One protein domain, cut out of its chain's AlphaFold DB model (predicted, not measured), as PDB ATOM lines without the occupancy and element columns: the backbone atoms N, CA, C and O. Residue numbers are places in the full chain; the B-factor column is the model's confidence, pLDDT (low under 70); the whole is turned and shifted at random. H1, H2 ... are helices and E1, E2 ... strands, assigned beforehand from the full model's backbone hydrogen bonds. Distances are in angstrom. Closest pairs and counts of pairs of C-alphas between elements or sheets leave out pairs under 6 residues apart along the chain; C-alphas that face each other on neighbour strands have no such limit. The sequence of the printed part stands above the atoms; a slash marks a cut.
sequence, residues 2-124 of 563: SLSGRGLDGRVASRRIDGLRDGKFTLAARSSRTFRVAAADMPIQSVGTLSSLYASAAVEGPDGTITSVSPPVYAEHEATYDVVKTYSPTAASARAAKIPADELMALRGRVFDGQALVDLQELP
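AT A GLANCE: This is residues 2 to 124 of the 563 residues of an uncharacterized protein of Nannocystis exedens (UniProt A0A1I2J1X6). A long, strongly twisted sheet is built along the strand E4: one half of E4 runs out with E5 as a two-stranded hairpin to one end of the domain, and its other half has E1 and E2 on one side and E6 and E7 on the other. At that broader half, a small second sheet, E3, E8 and E9, sits beside E6 and the E1 and E2 hairpin, the short helix H1 covers E6, and H2 lies at the end away from the E4 and E5 turn. Residues 17 to 43 hold no named element and swing out towards the end with that turn before they come back to E3. The printed part has 123 residues with two named helices and nine named strands, in the order E1 E2 E3 E4 E5 E6 E7 H1 H2 E8 E9, a mixed class of helices and strands with under half of the residues, 61, in named elements; the large sheet is branched, and the neighbour strands in both sheets are antiparallel. The domain is elongated, 52 by 32 by 24 A, and only just compact, close to loose, with a radius of gyration of the C-alphas of 16.0 A.

HOW THE PARTS SIT: E1, residues 2 to 6, and E2, residues 12 to 16, are an antiparallel hairpin, with N 3 and O 15 within hydrogen-bond range at 2.8 A. On the other side of E1 is E4, residues 51 to 61, antiparallel at 151 degrees, with N 4 and O 54 at 2.8 A. The pairing of E4 is staggered: its residues 52 to 56 pair with E1, 56 to 61 with E5, residues 64 to 69, and 51 to 53 with E6, residues 73 to 77. E5 and E6 lie on one side of E4 and E1 on the other side. E4 and E5 are a hairpin, with N 59 and O 66 at 2.8 A, and E4 and E6 have N 73 and O 53 at 2.7 A. E6 forms a hairpin with E7, residues 84 to 87, where N 85 and O 76 are 2.8 A apart. H1, residues 89 to 96, is on this sheet at a height of 8.7 A, over E6 and along it at 19 degrees on the local plane; their closest C-alphas are those of Tyr 74 and Ala 92, 6.3 A apart. In the second sheet, E8, residues 108 to 112, is the inner strand between E3, residues 44 to 47, and E9, residues 117 to 119. E3 and E8 have N 45 and O 110 at 2.8 A; the hairpin E8 and E9 has N 111 and O 118 at 2.9 A. The closest C-alphas of E3 and E6 are those of Val 47 and His 77, 5.0 A apart, and those of E2 and E8 are Ala 13 and Phe 112, 5.8 A apart. H2, residues 101 to 105, is on neither sheet and is apart from H1. In H1 and H2 every O i to N i+4 pair is within hydrogen-bond range.

IN THESE COORDINATES: E1 begins at C-alpha 2, (106.909, 114.668, 81.744), and is 13.5 A long; E2 and E8 are each 13.8 A. E4, the longest strand, runs 32.5 A from C-alpha 51 at (104.639, 127.357, 91.310) to C-alpha 61 at (113.427, 97.701, 81.204). E5 measures 16.8 A, E6 12.6 A and H1 10.5 A. E9 ends at C-alpha 119, (94.813, 131.784, 81.270).

THE WHOLE: The two C-alphas farthest apart are those of Pro 62 and Asp 102, 52.5 A. The printed part has no cut. The link from E2 to E3, 27 residues, is long; that from E6 to E7 is short but not tight, and the others are tight. The mean pLDDT of the printed part is 82.4; residues 18 to 24, 29 to 30, 62 to 64, 66 and 90 are under 70.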
ATOM      1  N   SER A   2     107.856 113.553  81.610       84.06
ATOM      2  CA  SER A   2     106.909 114.668  81.744       84.06
ATOM      3  C   SER A   2     107.417 115.697  82.741       84.06
ATOM      4  O   SER A   2     108.098 115.347  83.701       84.06
ATOM      5  N   LEU A   3     107.070 116.957  82.513       88.19
ATOM      6  CA  LEU A   3     107.206 118.038  83.475       88.19
ATOM      7  C   LEU A   3     105.827 118.279  84.083       88.19
ATOM      8  O   LEU A   3     104.856 118.449  83.350       88.19
ATOM      9  N   SER A   4     105.732 118.268  85.403       87.88
ATOM     10  CA  SER A   4     104.500 118.576  86.123       87.88
ATOM     11  C   SER A   4     104.699 119.808  86.985       87.88
ATOM     12  O   SER A   4     105.818 120.091  87.404       87.88
ATOM     13  N   GLY A   5     103.622 120.537  87.234       87.06
ATOM     14  CA  GLY A   5     103.618 121.704  88.094       87.06
ATOM     15  C   GLY A   5     102.426 121.707  89.035       87.06
ATOM     16  O   GLY A   5     101.376 121.162  88.692       87.06
ATOM     17  N   ARG A   6     102.578 122.350  90.195       83.75
ATOM     18  CA  ARG A   6     101.477 122.726  91.090       83.75
ATOM     19  C   ARG A   6     101.487 124.239  91.342       83.75
ATOM     20  O   ARG A   6     102.522 124.790  91.715       83.75
ATOM     21  N   GLY A   7     100.342 124.886  91.130       84.50
ATOM     22  CA  GLY A   7     100.114 126.305  91.427       84.50
ATOM     23  C   GLY A   7      99.647 126.526  92.869       84.50
ATOM     24  O   GLY A   7      99.250 125.575  93.548       84.50
ATOM     25  N   LEU A   8      99.672 127.779  93.346       75.44
ATOM     26  CA  LEU A   8      99.179 128.132  94.691       75.44
ATOM     27  C   LEU A   8      97.668 127.913  94.872       75.44
ATOM     28  O   LEU A   8      97.225 127.720  95.998       75.44
ATOM     29  N   ASP A   9      96.886 127.887  93.790       71.62
ATOM     30  CA  ASP A   9      95.459 127.521  93.807       71.62
ATOM     31  C   ASP A   9      95.213 126.010  93.926       71.62
ATOM     32  O   ASP A   9      94.074 125.554  93.848       71.62
ATOM     33  N   GLY A  10      96.271 125.208  94.076       72.88
ATOM     34  CA  GLY A  10      96.179 123.755  94.156       72.88
ATOM     35  C   GLY A  10      96.017 123.060  92.806       72.88
ATOM     36  O   GLY A  10      96.049 121.824  92.772       72.88
ATOM     37  N   ARG A  11      95.917 123.800  91.690       80.69
ATOM     38  CA  ARG A  11      95.873 123.192  90.357       80.69
ATOM     39  C   ARG A  11      97.174 122.454  90.081       80.69
ATOM     40  O   ARG A  11      98.265 122.931  90.402       80.69
ATOM     41  N   VAL A  12      97.048 121.285  89.465       82.19
ATOM     42  CA  VAL A  12      98.169 120.460  89.018       82.19
ATOM     43  C   VAL A  12      98.040 120.269  87.517       82.19
ATOM     44  O   VAL A  12      96.969 119.913  87.033       82.19
ATOM     45  N   ALA A  13      99.132 120.484  86.794       85.88
ATOM     46  CA  ALA A  13      99.199 120.245  85.361       85.88
ATOM     47  C   ALA A  13     100.474 119.496  85.004       85.88
ATOM     48  O   ALA A  13     101.510 119.664  85.647       85.88
ATOM     49  N   SER A  14     100.406 118.693  83.950       86.25
ATOM     50  CA  SER A  14     101.535 117.920  83.446       86.25
ATOM     51  C   SER A  14     101.620 118.064  81.939       86.25
ATOM     52  O   SER A  14     100.626 117.900  81.236       86.25
ATOM     53  N   ARG A  15     102.824 118.322  81.433       87.62
ATOM     54  CA  ARG A  15     103.124 118.384  80.004       87.62
ATOM     55  C   ARG A  15     104.233 117.393  79.670       87.62
ATOM     56  O   ARG A  15     105.197 117.227  80.421       87.62
ATOM     57  N   ARG A  16     104.099 116.694  78.543       85.50
ATOM     58  CA  ARG A  16     105.184 115.855  78.013       85.50
ATOM     59  C   ARG A  16     106.312 116.758  77.517       85.50
ATOM     60  O   ARG A  16     106.054 117.821  76.972       85.50
ATOM     61  N   ILE A  17     107.557 116.344  77.730       81.38
ATOM     62  CA  ILE A  17     108.710 117.109  77.243       81.38
ATOM     63  C   ILE A  17     108.854 116.854  75.738       81.38
ATOM     64  O   ILE A  17     109.042 115.706  75.322       81.38
ATOM     65  N   ASP A  18     108.738 117.920  74.945       66.50
ATOM     66  CA  ASP A  18     108.819 117.881  73.484       66.50
ATOM     67  C   ASP A  18     110.212 117.423  72.996       66.50
ATOM     68  O   ASP A  18     111.222 117.554  73.689       66.50
ATOM     69  N   GLY A  19     110.271 116.825  71.799       63.69
ATOM     70  CA  GLY A  19     111.502 116.234  71.238       63.69
ATOM     71  C   GLY A  19     111.720 114.748  71.562       63.69
ATOM     72  O   GLY A  19     112.727 114.158  71.162       63.69
ATOM     73  N   LEU A  20     110.762 114.117  72.243       58.41
ATOM     74  CA  LEU A  20     110.687 112.675  72.458       58.41
ATOM     75  C   LEU A  20     109.664 112.065  71.485       58.41
ATOM     76  O   LEU A  20     108.481 112.394  71.563       58.41
ATOM     77  N   ARG A  21     110.087 111.171  70.577       50.88
ATOM     78  CA  ARG A  21     109.159 110.445  69.687       50.88
ATOM     79  C   ARG A  21     108.246 109.585  70.570       50.88
ATOM     80  O   ARG A  21     108.735 108.733  71.306       50.88
ATOM     81  N   ASP A  22     106.951 109.891  70.579       64.44
ATOM     82  CA  ASP A  22     105.944 109.281  71.462       64.44
ATOM     83  C   ASP A  22     106.245 109.419  72.972       64.44
ATOM     84  O   ASP A  22     105.859 108.578  73.781       64.44
ATOM     85  N   GLY A  23     106.969 110.469  73.388       63.59
ATOM     86  CA  GLY A  23     107.323 110.679  74.802       63.59
ATOM     87  C   GLY A  23     108.385 109.711  75.346       63.59
ATOM     88  O   GLY A  23     108.670 109.730  76.554       63.59
ATOM     89  N   LYS A  24     108.988 108.899  74.466       69.31
ATOM     90  CA  LYS A  24     110.013 107.896  74.772       69.31
ATOM     91  C   LYS A  24     111.358 108.255  74.136       69.31
ATOM     92  O   LYS A  24     111.441 108.935  73.115       69.31
ATOM     93  N   PHE A  25     112.434 107.773  74.750       76.62
ATOM     94  CA  PHE A  25     113.771 107.752  74.166       76.62
ATOM     95  C   PHE A  25     114.548 106.555  74.704       76.62
ATOM     96  O   PHE A  25     114.349 106.144  75.844       76.62
ATOM     97  N   THR A  26     115.446 106.012  73.890       79.25
ATOM     98  CA  THR A  26     116.369 104.963  74.323       79.25
ATOM     99  C   THR A  26     117.614 105.607  74.927       79.25
ATOM    100  O   THR A  26     118.232 106.472  74.302       79.25
ATOM    101  N   LEU A  27     117.978 105.180  76.135       76.06
ATOM    102  CA  LEU A  27     119.275 105.456  76.750       76.06
ATOM    103  C   LEU A  27     120.196 104.262  76.520       76.06
ATOM    104  O   LEU A  27     119.787 103.118  76.711       76.06
ATOM    105  N   ALA A  28     121.442 104.524  76.137       80.06
ATOM    106  CA  ALA A  28     122.484 103.510  76.223       80.06
ATOM    107  C   ALA A  28     122.879 103.298  77.695       80.06
ATOM    108  O   ALA A  28     122.722 104.200  78.528       80.06
ATOM    109  N   ALA A  29     123.421 102.125  78.019       68.50
ATOM    110  CA  ALA A  29     123.959 101.868  79.350       68.50
ATOM    111  C   ALA A  29     124.998 102.942  79.723       68.50
ATOM    112  O   ALA A  29     125.874 103.255  78.917       68.50
ATOM    113  N   ARG A  30     124.888 103.501  80.938       65.81
ATOM    114  CA  ARG A  30     125.764 104.570  81.464       65.81
ATOM    115  C   ARG A  30     125.778 105.868  80.640       65.81
ATOM    116  O   ARG A  30     126.727 106.636  80.730       65.81
ATOM    117  N   SER A  31     124.747 106.123  79.835       73.19
ATOM    118  CA  SER A  31     124.596 107.409  79.147       73.19
ATOM    119  C   SER A  31     123.753 108.385  79.965       73.19
ATOM    120  O   SER A  31     122.825 107.982  80.667       73.19
ATOM    121  N   SER A  32     124.060 109.675  79.848       76.12
ATOM    122  CA  SER A  32     123.241 110.767  80.370       76.12
ATOM    123  C   SER A  32     122.558 111.507  79.221       76.12
ATOM    124  O   SER A  32     123.026 111.504  78.077       76.12
ATOM    125  N   ARG A  33     121.412 112.135  79.503       76.56
ATOM    126  CA  ARG A  33     120.714 112.985  78.536       76.56
ATOM    127  C   ARG A  33     120.110 114.192  79.227       76.56
ATOM    128  O   ARG A  33     119.381 114.054  80.202       76.56
ATOM    129  N   THR A  34     120.383 115.365  78.674       79.56
ATOM    130  CA  THR A  34     119.822 116.630  79.146       79.56
ATOM    131  C   THR A  34     118.629 117.019  78.285       79.56
ATOM    132  O   THR A  34     118.694 116.972  77.055       79.56
ATOM    133  N   PHE A  35     117.553 117.444  78.938       79.94
ATOM    134  CA  PHE A  35     116.382 118.023  78.294       79.94
ATOM    135  C   PHE A  35     116.314 119.505  78.636       79.94
ATOM    136  O   PHE A  35     116.598 119.897  79.765       79.94
ATOM    137  N   ARG A  36     115.948 120.328  77.655       82.31
ATOM    138  CA  ARG A  36     115.694 121.754  77.858       82.31
ATOM    139  C   ARG A  36     114.211 121.994  77.637       82.31
ATOM    140  O   ARG A  36     113.678 121.572  76.617       82.31
ATOM    141  N   VAL A  37     113.572 122.652  78.595       84.38
ATOM    142  CA  VAL A  37     112.173 123.077  78.506       84.38
ATOM    143  C   VAL A  37     112.185 124.598  78.492       84.38
ATOM    144  O   VAL A  37     112.815 125.204  79.359       84.38
ATOM    145  N   ALA A  38     111.553 125.217  77.495       87.62
ATOM    146  CA  ALA A  38     111.430 126.669  77.475       87.62
ATOM    147  C   ALA A  38     110.525 127.133  78.628       87.62
ATOM    148  O   ALA A  38     109.611 126.414  79.029       87.62
ATOM    149  N   ALA A  39     110.739 128.345  79.148       88.50
ATOM    150  CA  ALA A  39     109.874 128.915  80.189       88.50
ATOM    151  C   ALA A  39     108.397 128.933  79.749       88.50
ATOM    152  O   ALA A  39     107.515 128.517  80.506       88.50
ATOM    153  N   ALA A  40     108.169 129.289  78.480       90.00
ATOM    154  CA  ALA A  40     106.868 129.286  77.820       90.00
ATOM    155  C   ALA A  40     106.250 127.886  77.656       90.00
ATOM    156  O   ALA A  40     105.060 127.786  77.368       90.00
ATOM    157  N   ASP A  41     107.018 126.814  77.876       89.38
ATOM    158  CA  ASP A  41     106.542 125.437  77.782       89.38
ATOM    159  C   ASP A  41     106.245 124.778  79.135       89.38
ATOM    160  O   ASP A  41     105.803 123.629  79.182       89.38
ATOM    161  N   MET A  42     106.449 125.485  80.248       91.12
ATOM    162  CA  MET A  42     106.148 124.950  81.576       91.12
ATOM    163  C   MET A  42     104.638 124.709  81.759       91.12
ATOM    164  O   MET A  42     103.835 125.523  81.301       91.12
ATOM    165  N   PRO A  43     104.229 123.615  82.438       92.00
ATOM    166  CA  PRO A  43     102.820 123.236  82.580       92.00
ATOM    167  C   PRO A  43     102.021 124.194  83.469       92.00
ATOM    168  O   PRO A  43     100.799 124.241  83.366       92.00
ATOM    169  N   ILE A  44     102.697 124.940  84.343       92.25
ATOM    170  CA  ILE A  44     102.128 126.025  85.140       92.25
ATOM    171  C   ILE A  44     103.057 127.221  85.016       92.25
ATOM    172  O   ILE A  44     104.278 127.073  85.090       92.25
ATOM    173  N   GLN A  45     102.459 128.388  84.802       95.31
ATOM    174  CA  GLN A  45     103.162 129.642  84.603       95.31
ATOM    175  C   GLN A  45     102.574 130.706  85.515       95.31
ATOM    176  O   GLN A  45     101.630 131.395  85.140       95.31
ATOM    177  N   SER A  46     103.093 130.791  86.736       92.31
ATOM    178  CA  SER A  46     102.575 131.668  87.790       92.31
ATOM    179  C   SER A  46     103.208 133.052  87.710       92.31
ATOM    180  O   SER A  46     104.422 133.158  87.792       92.31
ATOM    181  N   VAL A  47     102.408 134.115  87.597       94.19
ATOM    182  CA  VAL A  47     102.907 135.503  87.540       94.19
ATOM    183  C   VAL A  47     102.650 136.192  88.876       94.19
ATOM    184  O   VAL A  47     101.511 136.225  89.341       94.19
ATOM    185  N   GLY A  48     103.707 136.723  89.503       89.06
ATOM    186  CA  GLY A  48     103.653 137.336  90.843       89.06
ATOM    187  C   GLY A  48     103.573 136.323  91.995       89.06
ATOM    188  O   GLY A  48     103.738 136.669  93.163       89.06
ATOM    189  N   THR A  49     103.372 135.043  91.682       89.81
ATOM    190  CA  THR A  49     103.246 133.957  92.657       89.81
ATOM    191  C   THR A  49     104.178 132.791  92.332       89.81
ATOM    192  O   THR A  49     104.823 132.764  91.287       89.81
ATOM    193  N   LEU A  50     104.277 131.825  93.250       90.38
ATOM    194  CA  LEU A  50     105.152 130.666  93.102       90.38
ATOM    195  C   LEU A  50     104.390 129.443  92.590       90.38
ATOM    196  O   LEU A  50     103.327 129.093  93.091       90.38
ATOM    197  N   SER A  51     104.995 128.731  91.654       91.06
ATOM    198  CA  SER A  51     104.639 127.357  91.310       91.06
ATOM    199  C   SER A  51     105.754 126.416  91.754       91.06
ATOM    200  O   SER A  51     106.909 126.826  91.874       91.06
ATOM    201  N   SER A  52     105.430 125.152  92.012       84.81
ATOM    202  CA  SER A  52     106.438 124.096  92.132       84.81
ATOM    203  C   SER A  52     106.413 123.234  90.878       84.81
ATOM    204  O   SER A  52     105.347 122.817  90.441       84.81
ATOM    205  N   LEU A  53     107.578 122.980  90.290       89.00
ATOM    206  CA  LEU A  53     107.750 122.211  89.059       89.00
ATOM    207  C   LEU A  53     108.612 120.985  89.335       89.00
ATOM    208  O   LEU A  53     109.649 121.100  89.970       89.00
ATOM    209  N   TYR A  54     108.236 119.815  88.839       85.88
ATOM    210  CA  TYR A  54     109.028 118.595  88.986       85.88
ATOM    211  C   TYR A  54     108.979 117.767  87.707       85.88
ATOM    212  O   TYR A  54     107.949 117.662  87.037       85.88
ATOM    213  N   ALA A  55     110.112 117.172  87.352       84.50
ATOM    214  CA  ALA A  55     110.222 116.278  86.213       84.50
ATOM    215  C   ALA A  55     110.013 114.833  86.669       84.50
ATOM    216  O   ALA A  55     110.536 114.417  87.697       84.50
ATOM    217  N   SER A  56     109.287 114.046  85.886       78.62
ATOM    218  CA  SER A  56     109.158 112.607  86.089       78.62
ATOM    219  C   SER A  56     109.630 111.846  84.856       78.62
ATOM    220  O   SER A  56     109.225 112.127  83.720       78.62
ATOM    221  N   ALA A  57     110.478 110.849  85.078       82.06
ATOM    222  CA  ALA A  57     110.956 109.926  84.062       82.06
ATOM    223  C   ALA A  57     110.511 108.507  84.410       82.06
ATOM    224  O   ALA A  57     110.592 108.097  85.561       82.06
ATOM    225  N   ALA A  58     110.064 107.763  83.404       78.00
ATOM    226  CA  ALA A  58     109.828 106.332  83.496       78.00
ATOM    227  C   ALA A  58     110.789 105.641  82.524       78.00
ATOM    228  O   ALA A  58     110.869 106.037  81.356       78.00
ATOM    229  N   VAL A  59     111.536 104.657  83.014       77.38
ATOM    230  CA  VAL A  59     112.465 103.830  82.243       77.38
ATOM    231  C   VAL A  59     111.870 102.434  82.162       77.38
ATOM    232  O   VAL A  59     111.734 101.752  83.174       77.38
ATOM    233  N   GLU A  60     111.492 102.022  80.958       77.06
ATOM    234  CA  GLU A  60     111.023 100.664  80.680       77.06
ATOM    235  C   GLU A  60     112.244  99.755  80.460       77.06
ATOM    236  O   GLU A  60     113.035  99.981  79.542       77.06
ATOM    237  N   GLY A  61     112.408  98.743  81.311       74.00
ATOM    238  CA  GLY A  61     113.427  97.701  81.204       74.00
ATOM    239  C   GLY A  61     112.812  96.295  81.153       74.00
ATOM    240  O   GLY A  61     111.596  96.144  81.302       74.00
ATOM    241  N   PRO A  62     113.633  95.246  80.952       69.31
ATOM    242  CA  PRO A  62     113.159  93.859  80.920       69.31
ATOM    243  C   PRO A  62     112.479  93.426  82.229       69.31
ATOM    244  O   PRO A  62     111.550  92.624  82.192       69.31
ATOM    245  N   ASP A  63     112.879  94.012  83.360       69.38
ATOM    246  CA  ASP A  63     112.356  93.688  84.695       69.38
ATOM    247  C   ASP A  63     111.160  94.565  85.120       69.38
ATOM    248  O   ASP A  63     110.665  94.454  86.243       69.38
ATOM    249  N   GLY A  64     110.678  95.447  84.235       69.00
ATOM    250  CA  GLY A  64     109.548  96.341  84.493       69.00
ATOM    251  C   GLY A  64     109.867  97.817  84.260       69.00
ATOM    252  O   GLY A  64     110.848  98.174  83.613       69.00
ATOM    253  N   THR A  65     108.996  98.694  84.758       73.06
ATOM    254  CA  THR A  65     109.160 100.149  84.625       73.06
ATOM    255  C   THR A  65     109.697 100.737  85.924       73.06
ATOM    256  O   THR A  65     109.100 100.555  86.983       73.06
ATOM    257  N   ILE A  66     110.803 101.472  85.849       65.25
ATOM    258  CA  ILE A  66     111.344 102.253  86.966       65.25
ATOM    259  C   ILE A  66     110.888 103.691  86.776       65.25
ATOM    260  O   ILE A  66     111.158 104.281  85.733       65.25
ATOM    261  N   THR A  67     110.208 104.270  87.765       71.75
ATOM    262  CA  THR A  67     109.808 105.685  87.709       71.75
ATOM    263  C   THR A  67     110.612 106.490  88.720       71.75
ATOM    264  O   THR A  67     110.773 106.080  89.867       71.75
ATOM    265  N   SER A  68     111.109 107.643  88.289       70.69
ATOM    266  CA  SER A  68     111.837 108.614  89.100       70.69
ATOM    267  C   SER A  68     111.172 109.982  88.971       70.69
ATOM    268  O   SER A  68     110.688 110.345  87.894       70.69
ATOM    269  N   VAL A  69     111.133 110.730  90.072       71.50
ATOM    270  CA  VAL A  69     110.594 112.091  90.141       71.50
ATOM    271  C   VAL A  69     111.670 112.996  90.730       71.50
ATOM    272  O   VAL A  69     112.254 112.670  91.761       71.50
ATOM    273  N   SER A  70     111.948 114.122  90.077       75.19
ATOM    274  CA  SER A  70     112.923 115.094  90.559       75.19
ATOM    275  C   SER A  70     112.420 115.810  91.819       75.19
ATOM    276  O   SER A  70     111.207 115.933  92.028       75.19
ATOM    277  N   PRO A  71     113.325 116.382  92.632       71.31
ATOM    278  CA  PRO A  71     112.952 117.434  93.570       71.31
ATOM    279  C   PRO A  71     112.203 118.575  92.856       71.31
ATOM    280  O   PRO A  71     112.423 118.792  91.655       71.31
ATOM    281  N   PRO A  72     111.306 119.290  93.559       81.00
ATOM    282  CA  PRO A  72     110.613 120.423  92.973       81.00
ATOM    283  C   PRO A  72     111.561 121.617  92.799       81.00
ATOM    284  O   PRO A  72     112.318 121.959  93.703       81.00
ATOM    285  N   VAL A  73     111.461 122.288  91.658       85.19
ATOM    286  CA  VAL A  73     111.999 123.625  91.411       85.19
ATOM    287  C   VAL A  73     110.870 124.619  91.639       85.19
ATOM    288  O   VAL A  73     109.811 124.505  91.021       85.19
ATOM    289  N   TYR A  74     111.078 125.588  92.521       88.94
ATOM    290  CA  TYR A  74     110.109 126.659  92.726       88.94
ATOM    291  C   TYR A  74     110.333 127.744  91.686       88.94
ATOM    292  O   TYR A  74     111.470 128.168  91.480       88.94
ATOM    293  N   ALA A  75     109.270 128.174  91.020       94.44
ATOM    294  CA  ALA A  75     109.355 129.044  89.859       94.44
ATOM    295  C   ALA A  75     108.278 130.134  89.869       94.44
ATOM    296  O   ALA A  75     107.123 129.875  90.203       94.44
ATOM    297  N   GLU A  76     108.670 131.334  89.451       95.31
ATOM    298  CA  GLU A  76     107.799 132.479  89.178       95.31
ATOM    299  C   GLU A  76     108.080 132.970  87.758       95.31
ATOM    300  O   GLU A  76     109.231 133.203  87.384       95.31
ATOM    301  N   HIS A  77     107.035 133.136  86.962       95.94
ATOM    302  CA  HIS A  77     107.111 133.665  85.610       95.94
ATOM    303  C   HIS A  77     106.969 135.181  85.611       95.94
ATOM    304  O   HIS A  77     106.191 135.770  86.363       95.94
ATOM    305  N   GLU A  78     107.696 135.820  84.702       95.00
ATOM    306  CA  GLU A  78     107.379 137.194  84.324       95.00
ATOM    307  C   GLU A  78     106.086 137.233  83.502       95.00
ATOM    308  O   GLU A  78     105.672 136.231  82.919       95.00
ATOM    309  N   ALA A  79     105.443 138.399  83.423       93.00
ATOM    310  CA  ALA A  79     104.155 138.550  82.740       93.00
ATOM    311  C   ALA A  79     104.197 138.210  81.235       93.00
ATOM    312  O   ALA A  79     103.156 137.944  80.642       93.00
ATOM    313  N   THR A  80     105.382 138.218  80.617       93.19
ATOM    314  CA  THR A  80     105.593 137.789  79.224       93.19
ATOM    315  C   THR A  80     105.668 136.272  79.070       93.19
ATOM    316  O   THR A  80     105.546 135.775  77.957       93.19
ATOM    317  N   TYR A  81     105.866 135.533  80.168       93.69
ATOM    318  CA  TYR A  81     106.074 134.082  80.229       93.69
ATOM    319  C   TYR A  81     107.344 133.548  79.548       93.69
ATOM    320  O   TYR A  81     107.615 132.347  79.610       93.69
ATOM    321  N   ASP A  82     108.148 134.424  78.947       91.94
ATOM    322  CA  ASP A  82     109.413 134.068  78.296       91.94
ATOM    323  C   ASP A  82     110.564 133.911  79.297       91.94
ATOM    324  O   ASP A  82     111.586 133.290  78.997       91.94
ATOM    325  N   VAL A  83     110.392 134.457  80.503       91.38
ATOM    326  CA  VAL A  83     111.377 134.435  81.583       91.38
ATOM    327  C   VAL A  83     110.769 133.764  82.806       91.38
ATOM    328  O   VAL A  83     109.649 134.071  83.219       91.38
ATOM    329  N   VAL A  84     111.544 132.859  83.401       94.94
ATOM    330  CA  VAL A  84     111.225 132.190  84.659       94.94
ATOM    331  C   VAL A  84     112.334 132.465  85.669       94.94
ATOM    332  O   VAL A  84     113.518 132.284  85.380       94.94
ATOM    333  N   LYS A  85     111.944 132.907  86.861       95.62
ATOM    334  CA  LYS A  85     112.811 133.026  88.031       95.62
ATOM    335  C   LYS A  85     112.664 131.756  88.845       95.62
ATOM    336  O   LYS A  85     111.551 131.389  89.211       95.62
ATOM    337  N   THR A  86     113.773 131.084  89.118       90.94
ATOM    338  CA  THR A  86     113.795 129.874  89.944       90.94
ATOM    339  C   THR A  86     114.328 130.180  91.333       90.94
ATOM    340  O   THR A  86     115.245 130.987  91.483       90.94
ATOM    341  N   TYR A  87     113.798 129.494  92.338       87.00
ATOM    342  CA  TYR A  87     114.152 129.686  93.737       87.00
ATOM    343  C   TYR A  87     114.600 128.365  94.363       87.00
ATOM    344  O   TYR A  87     113.998 127.313  94.123       87.00
ATOM    345  N   SER A  88     115.625 128.432  95.220       79.38
ATOM    346  CA  SER A  88     115.901 127.364  96.184       79.38
ATOM    347  C   SER A  88     114.725 127.228  97.166       79.38
ATOM    348  O   SER A  88     113.956 128.181  97.318       79.38
ATOM    349  N   PRO A  89     114.566 126.094  97.874       73.44
ATOM    350  CA  PRO A  89     113.484 125.929  98.850       73.44
ATOM    351  C   PRO A  89     113.419 127.060  99.893       73.44
ATOM    352  O   PRO A  89     112.347 127.604 100.159       73.44
ATOM    353  N   THR A  90     114.566 127.485 100.429       67.81
ATOM    354  CA  THR A  90     114.653 128.590 101.400       67.81
ATOM    355  C   THR A  90     114.262 129.929 100.776       67.81
ATOM    356  O   THR A  90     113.462 130.676 101.348       67.81
ATOM    357  N   ALA A  91     114.765 130.227  99.572       74.50
ATOM    358  CA  ALA A  91     114.427 131.459  98.862       74.50
ATOM    359  C   ALA A  91     112.945 131.499  98.456       74.50
ATOM    360  O   ALA A  91     112.328 132.562  98.508       74.50
ATOM    361  N   ALA A  92     112.356 130.350  98.114       79.12
ATOM    362  CA  ALA A  92     110.940 130.222  97.798       79.12
ATOM    363  C   ALA A  92     110.071 130.543  99.020       79.12
ATOM    364  O   ALA A  92     109.148 131.343  98.909       79.12
ATOM    365  N   SER A  93     110.404 130.007 100.199       71.25
ATOM    366  CA  SER A  93     109.711 130.343 101.454       71.25
ATOM    367  C   SER A  93     109.804 131.837 101.781       71.25
ATOM    368  O   SER A  93     108.794 132.475 102.086       71.25
ATOM    369  N   ALA A  94     110.993 132.433 101.645       77.12
ATOM    370  CA  ALA A  94     111.189 133.866 101.863       77.12
ATOM    371  C   ALA A  94     110.434 134.732 100.836       77.12
ATOM    372  O   ALA A  94     109.902 135.788 101.185       77.12
ATOM    373  N   ARG A  95     110.372 134.296  99.570       90.31
ATOM    374  CA  ARG A  95     109.593 134.952  98.509       90.31
ATOM    375  C   ARG A  95     108.095 134.842  98.778       90.31
ATOM    376  O   ARG A  95     107.405 135.846  98.615       90.31
ATOM    377  N   ALA A  96     107.619 133.674  99.212       82.81
ATOM    378  CA  ALA A  96     106.218 133.409  99.528       82.81
ATOM    379  C   ALA A  96     105.697 134.339 100.630       82.81
ATOM    380  O   ALA A  96     104.642 134.944 100.471       82.81
ATOM    381  N   ALA A  97     106.481 134.537 101.694       79.81
ATOM    382  CA  ALA A  97     106.140 135.437 102.800       79.81
ATOM    383  C   ALA A  97     106.020 136.920 102.390       79.81
ATOM    384  O   ALA A  97     105.468 137.727 103.133       79.81
ATOM    385  N   LYS A  98     106.551 137.287 101.216       90.12
ATOM    386  CA  LYS A  98     106.511 138.649 100.665       90.12
ATOM    387  C   LYS A  98     105.464 138.822  99.562       90.12
ATOM    388  O   LYS A  98     105.392 139.911  99.000       90.12
ATOM    389  N   ILE A  99     104.704 137.781  99.201       85.50
ATOM    390  CA  ILE A  99     103.638 137.904  98.194       85.50
ATOM    391  C   ILE A  99     102.505 138.754  98.795       85.50
ATOM    392  O   ILE A  99     101.975 138.388  99.846       85.50
ATOM    393  N   PRO A 100     102.128 139.882  98.167       87.06
ATOM    394  CA  PRO A 100     100.994 140.687  98.604       87.06
ATOM    395  C   PRO A 100      99.693 139.874  98.649       87.06
ATOM    396  O   PRO A 100      99.433 139.034  97.787       87.06
ATOM    397  N   ALA A 101      98.845 140.129  99.648       80.19
ATOM    398  CA  ALA A 101      97.597 139.382  99.822       80.19
ATOM    399  C   ALA A 101      96.649 139.518  98.615       80.19
ATOM    400  O   ALA A 101      95.947 138.571  98.272       80.19
ATOM    401  N   ASP A 102      96.644 140.666  97.939       82.06
ATOM    402  CA  ASP A 102      95.864 140.888  96.721       82.06
ATOM    403  C   ASP A 102      96.364 140.054  95.532       82.06
ATOM    404  O   ASP A 102      95.545 139.590  94.741       82.06
ATOM    405  N   GLU A 103      97.667 139.764  95.438       78.94
ATOM    406  CA  GLU A 103      98.207 138.835  94.430       78.94
ATOM    407  C   GLU A 103      97.791 137.380  94.694       78.94
ATOM    408  O   GLU A 103      97.529 136.636  93.748       78.94
ATOM    409  N   LEU A 104      97.658 136.982  95.965       77.44
ATOM    410  CA  LEU A 104      97.131 135.660  96.334       77.44
ATOM    411  C   LEU A 104      95.641 135.511  95.992       77.44
ATOM    412  O   LEU A 104      95.192 134.414  95.668       77.44
ATOM    413  N   MET A 105      94.883 136.610  96.037       76.50
ATOM    414  CA  MET A 105      93.449 136.622  95.722       76.50
ATOM    415  C   MET A 105      93.157 136.809  94.227       76.50
ATOM    416  O   MET A 105      92.081 136.439  93.761       76.50
ATOM    417  N   ALA A 106      94.097 137.377  93.468       82.69
ATOM    418  CA  ALA A 106      93.962 137.663  92.041       82.69
ATOM    419  C   ALA A 106      95.044 136.939  91.231       82.69
ATOM    420  O   ALA A 106      95.841 137.572  90.534       82.69
ATOM    421  N   LEU A 107      95.067 135.608  91.332       80.88
ATOM    422  CA  LEU A 107      96.073 134.770  90.686       80.88
ATOM    423  C   LEU A 107      96.158 135.041  89.180       80.88
ATOM    424  O   LEU A 107      95.169 134.982  88.446       80.88
ATOM    425  N   ARG A 108      97.379 135.323  88.722       91.12
ATOM    426  CA  ARG A 108      97.715 135.550  87.314       91.12
ATOM    427  C   ARG A 108      98.605 134.423  86.829       91.12
ATOM    428  O   ARG A 108      99.474 133.949  87.562       91.12
ATOM    429  N   GLY A 109      98.400 134.013  85.588       93.44
ATOM    430  CA  GLY A 109      99.204 132.964  84.996       93.44
ATOM    431  C   GLY A 109      98.459 132.112  83.991       93.44
ATOM    432  O   GLY A 109      97.294 132.369  83.686       93.44
ATOM    433  N   ARG A 110      99.141 131.059  83.543       95.69
ATOM    434  CA  ARG A 110      98.603 130.041  82.640       95.69
ATOM    435  C   ARG A 110      98.792 128.643  83.208       95.69
ATOM    436  O   ARG A 110      99.764 128.379  83.918       95.69
ATOM    437  N   VAL A 111      97.884 127.739  82.866       93.69
ATOM    438  CA  VAL A 111      97.975 126.314  83.198       93.69
ATOM    439  C   VAL A 111      97.700 125.478  81.958       93.69
ATOM    440  O   VAL A 111      96.841 125.816  81.148       93.69
ATOM    441  N   PHE A 112      98.462 124.403  81.786       91.81
ATOM    442  CA  PHE A 112      98.278 123.475  80.682       91.81
ATOM    443  C   PHE A 112      97.100 122.544  80.981       91.81
ATOM    444  O   PHE A 112      97.144 121.779  81.945       91.81
ATOM    445  N   ASP A 113      96.059 122.590  80.154       86.94
ATOM    446  CA  ASP A 113      94.817 121.823  80.344       86.94
ATOM    447  C   ASP A 113      94.840 120.427  79.690       86.94
ATOM    448  O   ASP A 113      93.853 119.692  79.727       86.94
ATOM    449  N   GLY A 114      95.975 120.053  79.094       83.94
ATOM    450  CA  GLY A 114      96.146 118.833  78.306       83.94
ATOM    451  C   GLY A 114      96.217 119.084  76.798       83.94
ATOM    452  O   GLY A 114      96.733 118.228  76.076       83.94
ATOM    453  N   GLN A 115      95.762 120.246  76.325       88.44
ATOM    454  CA  GLN A 115      95.814 120.646  74.916       88.44
ATOM    455  C   GLN A 115      96.593 121.946  74.717       88.44
ATOM    456  O   GLN A 115      97.449 122.017  73.833       88.44
ATOM    457  N   ALA A 116      96.323 122.956  75.541       92.75
ATOM    458  CA  ALA A 116      96.922 124.278  75.435       92.75
ATOM    459  C   ALA A 116      97.178 124.895  76.816       92.75
ATOM    460  O   ALA A 116      96.710 124.417  77.847       92.75
ATOM    461  N   LEU A 117      97.964 125.970  76.831       92.19
ATOM    462  CA  LEU A 117      98.065 126.847  77.993       92.19
ATOM    463  C   LEU A 117      96.847 127.769  78.011       92.19
ATOM    464  O   LEU A 117      96.651 128.532  77.066       92.19
ATOM    465  N   VAL A 118      96.067 127.700  79.085       93.56
ATOM    466  CA  VAL A 118      94.866 128.516  79.295       93.56
ATOM    467  C   VAL A 118      95.129 129.510  80.417       93.56
ATOM    468  O   VAL A 118      95.738 129.153  81.432       93.56
ATOM    469  N   ASP A 119      94.687 130.754  80.242       93.81
ATOM    470  CA  ASP A 119      94.813 131.784  81.270       93.81
ATOM    471  C   ASP A 119      93.959 131.428  82.497       93.81
ATOM    472  O   ASP A 119      92.783 131.075  82.393       93.81
ATOM    473  N   LEU A 120      94.537 131.555  83.696       88.31
ATOM    474  CA  LEU A 120      93.867 131.189  84.953       88.31
ATOM    475  C   LEU A 120      92.573 131.985  85.191       88.31
ATOM    476  O   LEU A 120      91.699 131.500  85.906       88.31
ATOM    477  N   GLN A 121      92.455 133.175  84.591       88.06
ATOM    478  CA  GLN A 121      91.274 134.046  84.662       88.06
ATOM    479  C   GLN A 121      90.098 133.531  83.823       88.06
ATOM    480  O   GLN A 121      88.949 133.857  84.113       88.06
ATOM    481  N   GLU A 122      90.376 132.730  82.793       88.31
ATOM    482  CA  GLU A 122      89.354 132.107  81.945       88.31
ATOM    483  C   GLU A 122      88.823 130.806  82.557       88.31
ATOM    484  O   GLU A 122      87.782 130.287  82.149       88.31
ATOM    485  N   LEU A 123      89.526 130.277  83.560       81.19
ATOM    486  CA  LEU A 123      89.159 129.052  84.246       81.19
ATOM    487  C   LEU A 123      88.305 129.353  85.483       81.19
ATOM    488  O   LEU A 123      88.601 130.284  86.234       81.19
ATOM    489  N   PRO A 124      87.281 128.528  85.771       76.44
ATOM    490  CA  PRO A 124      86.482 128.695  86.975       76.44
ATOM    491  C   PRO A 124      87.383 128.611  88.218       76.44
ATOM    492  O   PRO A 124      88.251 127.728  88.262       76.44
TER     493      PRO A 124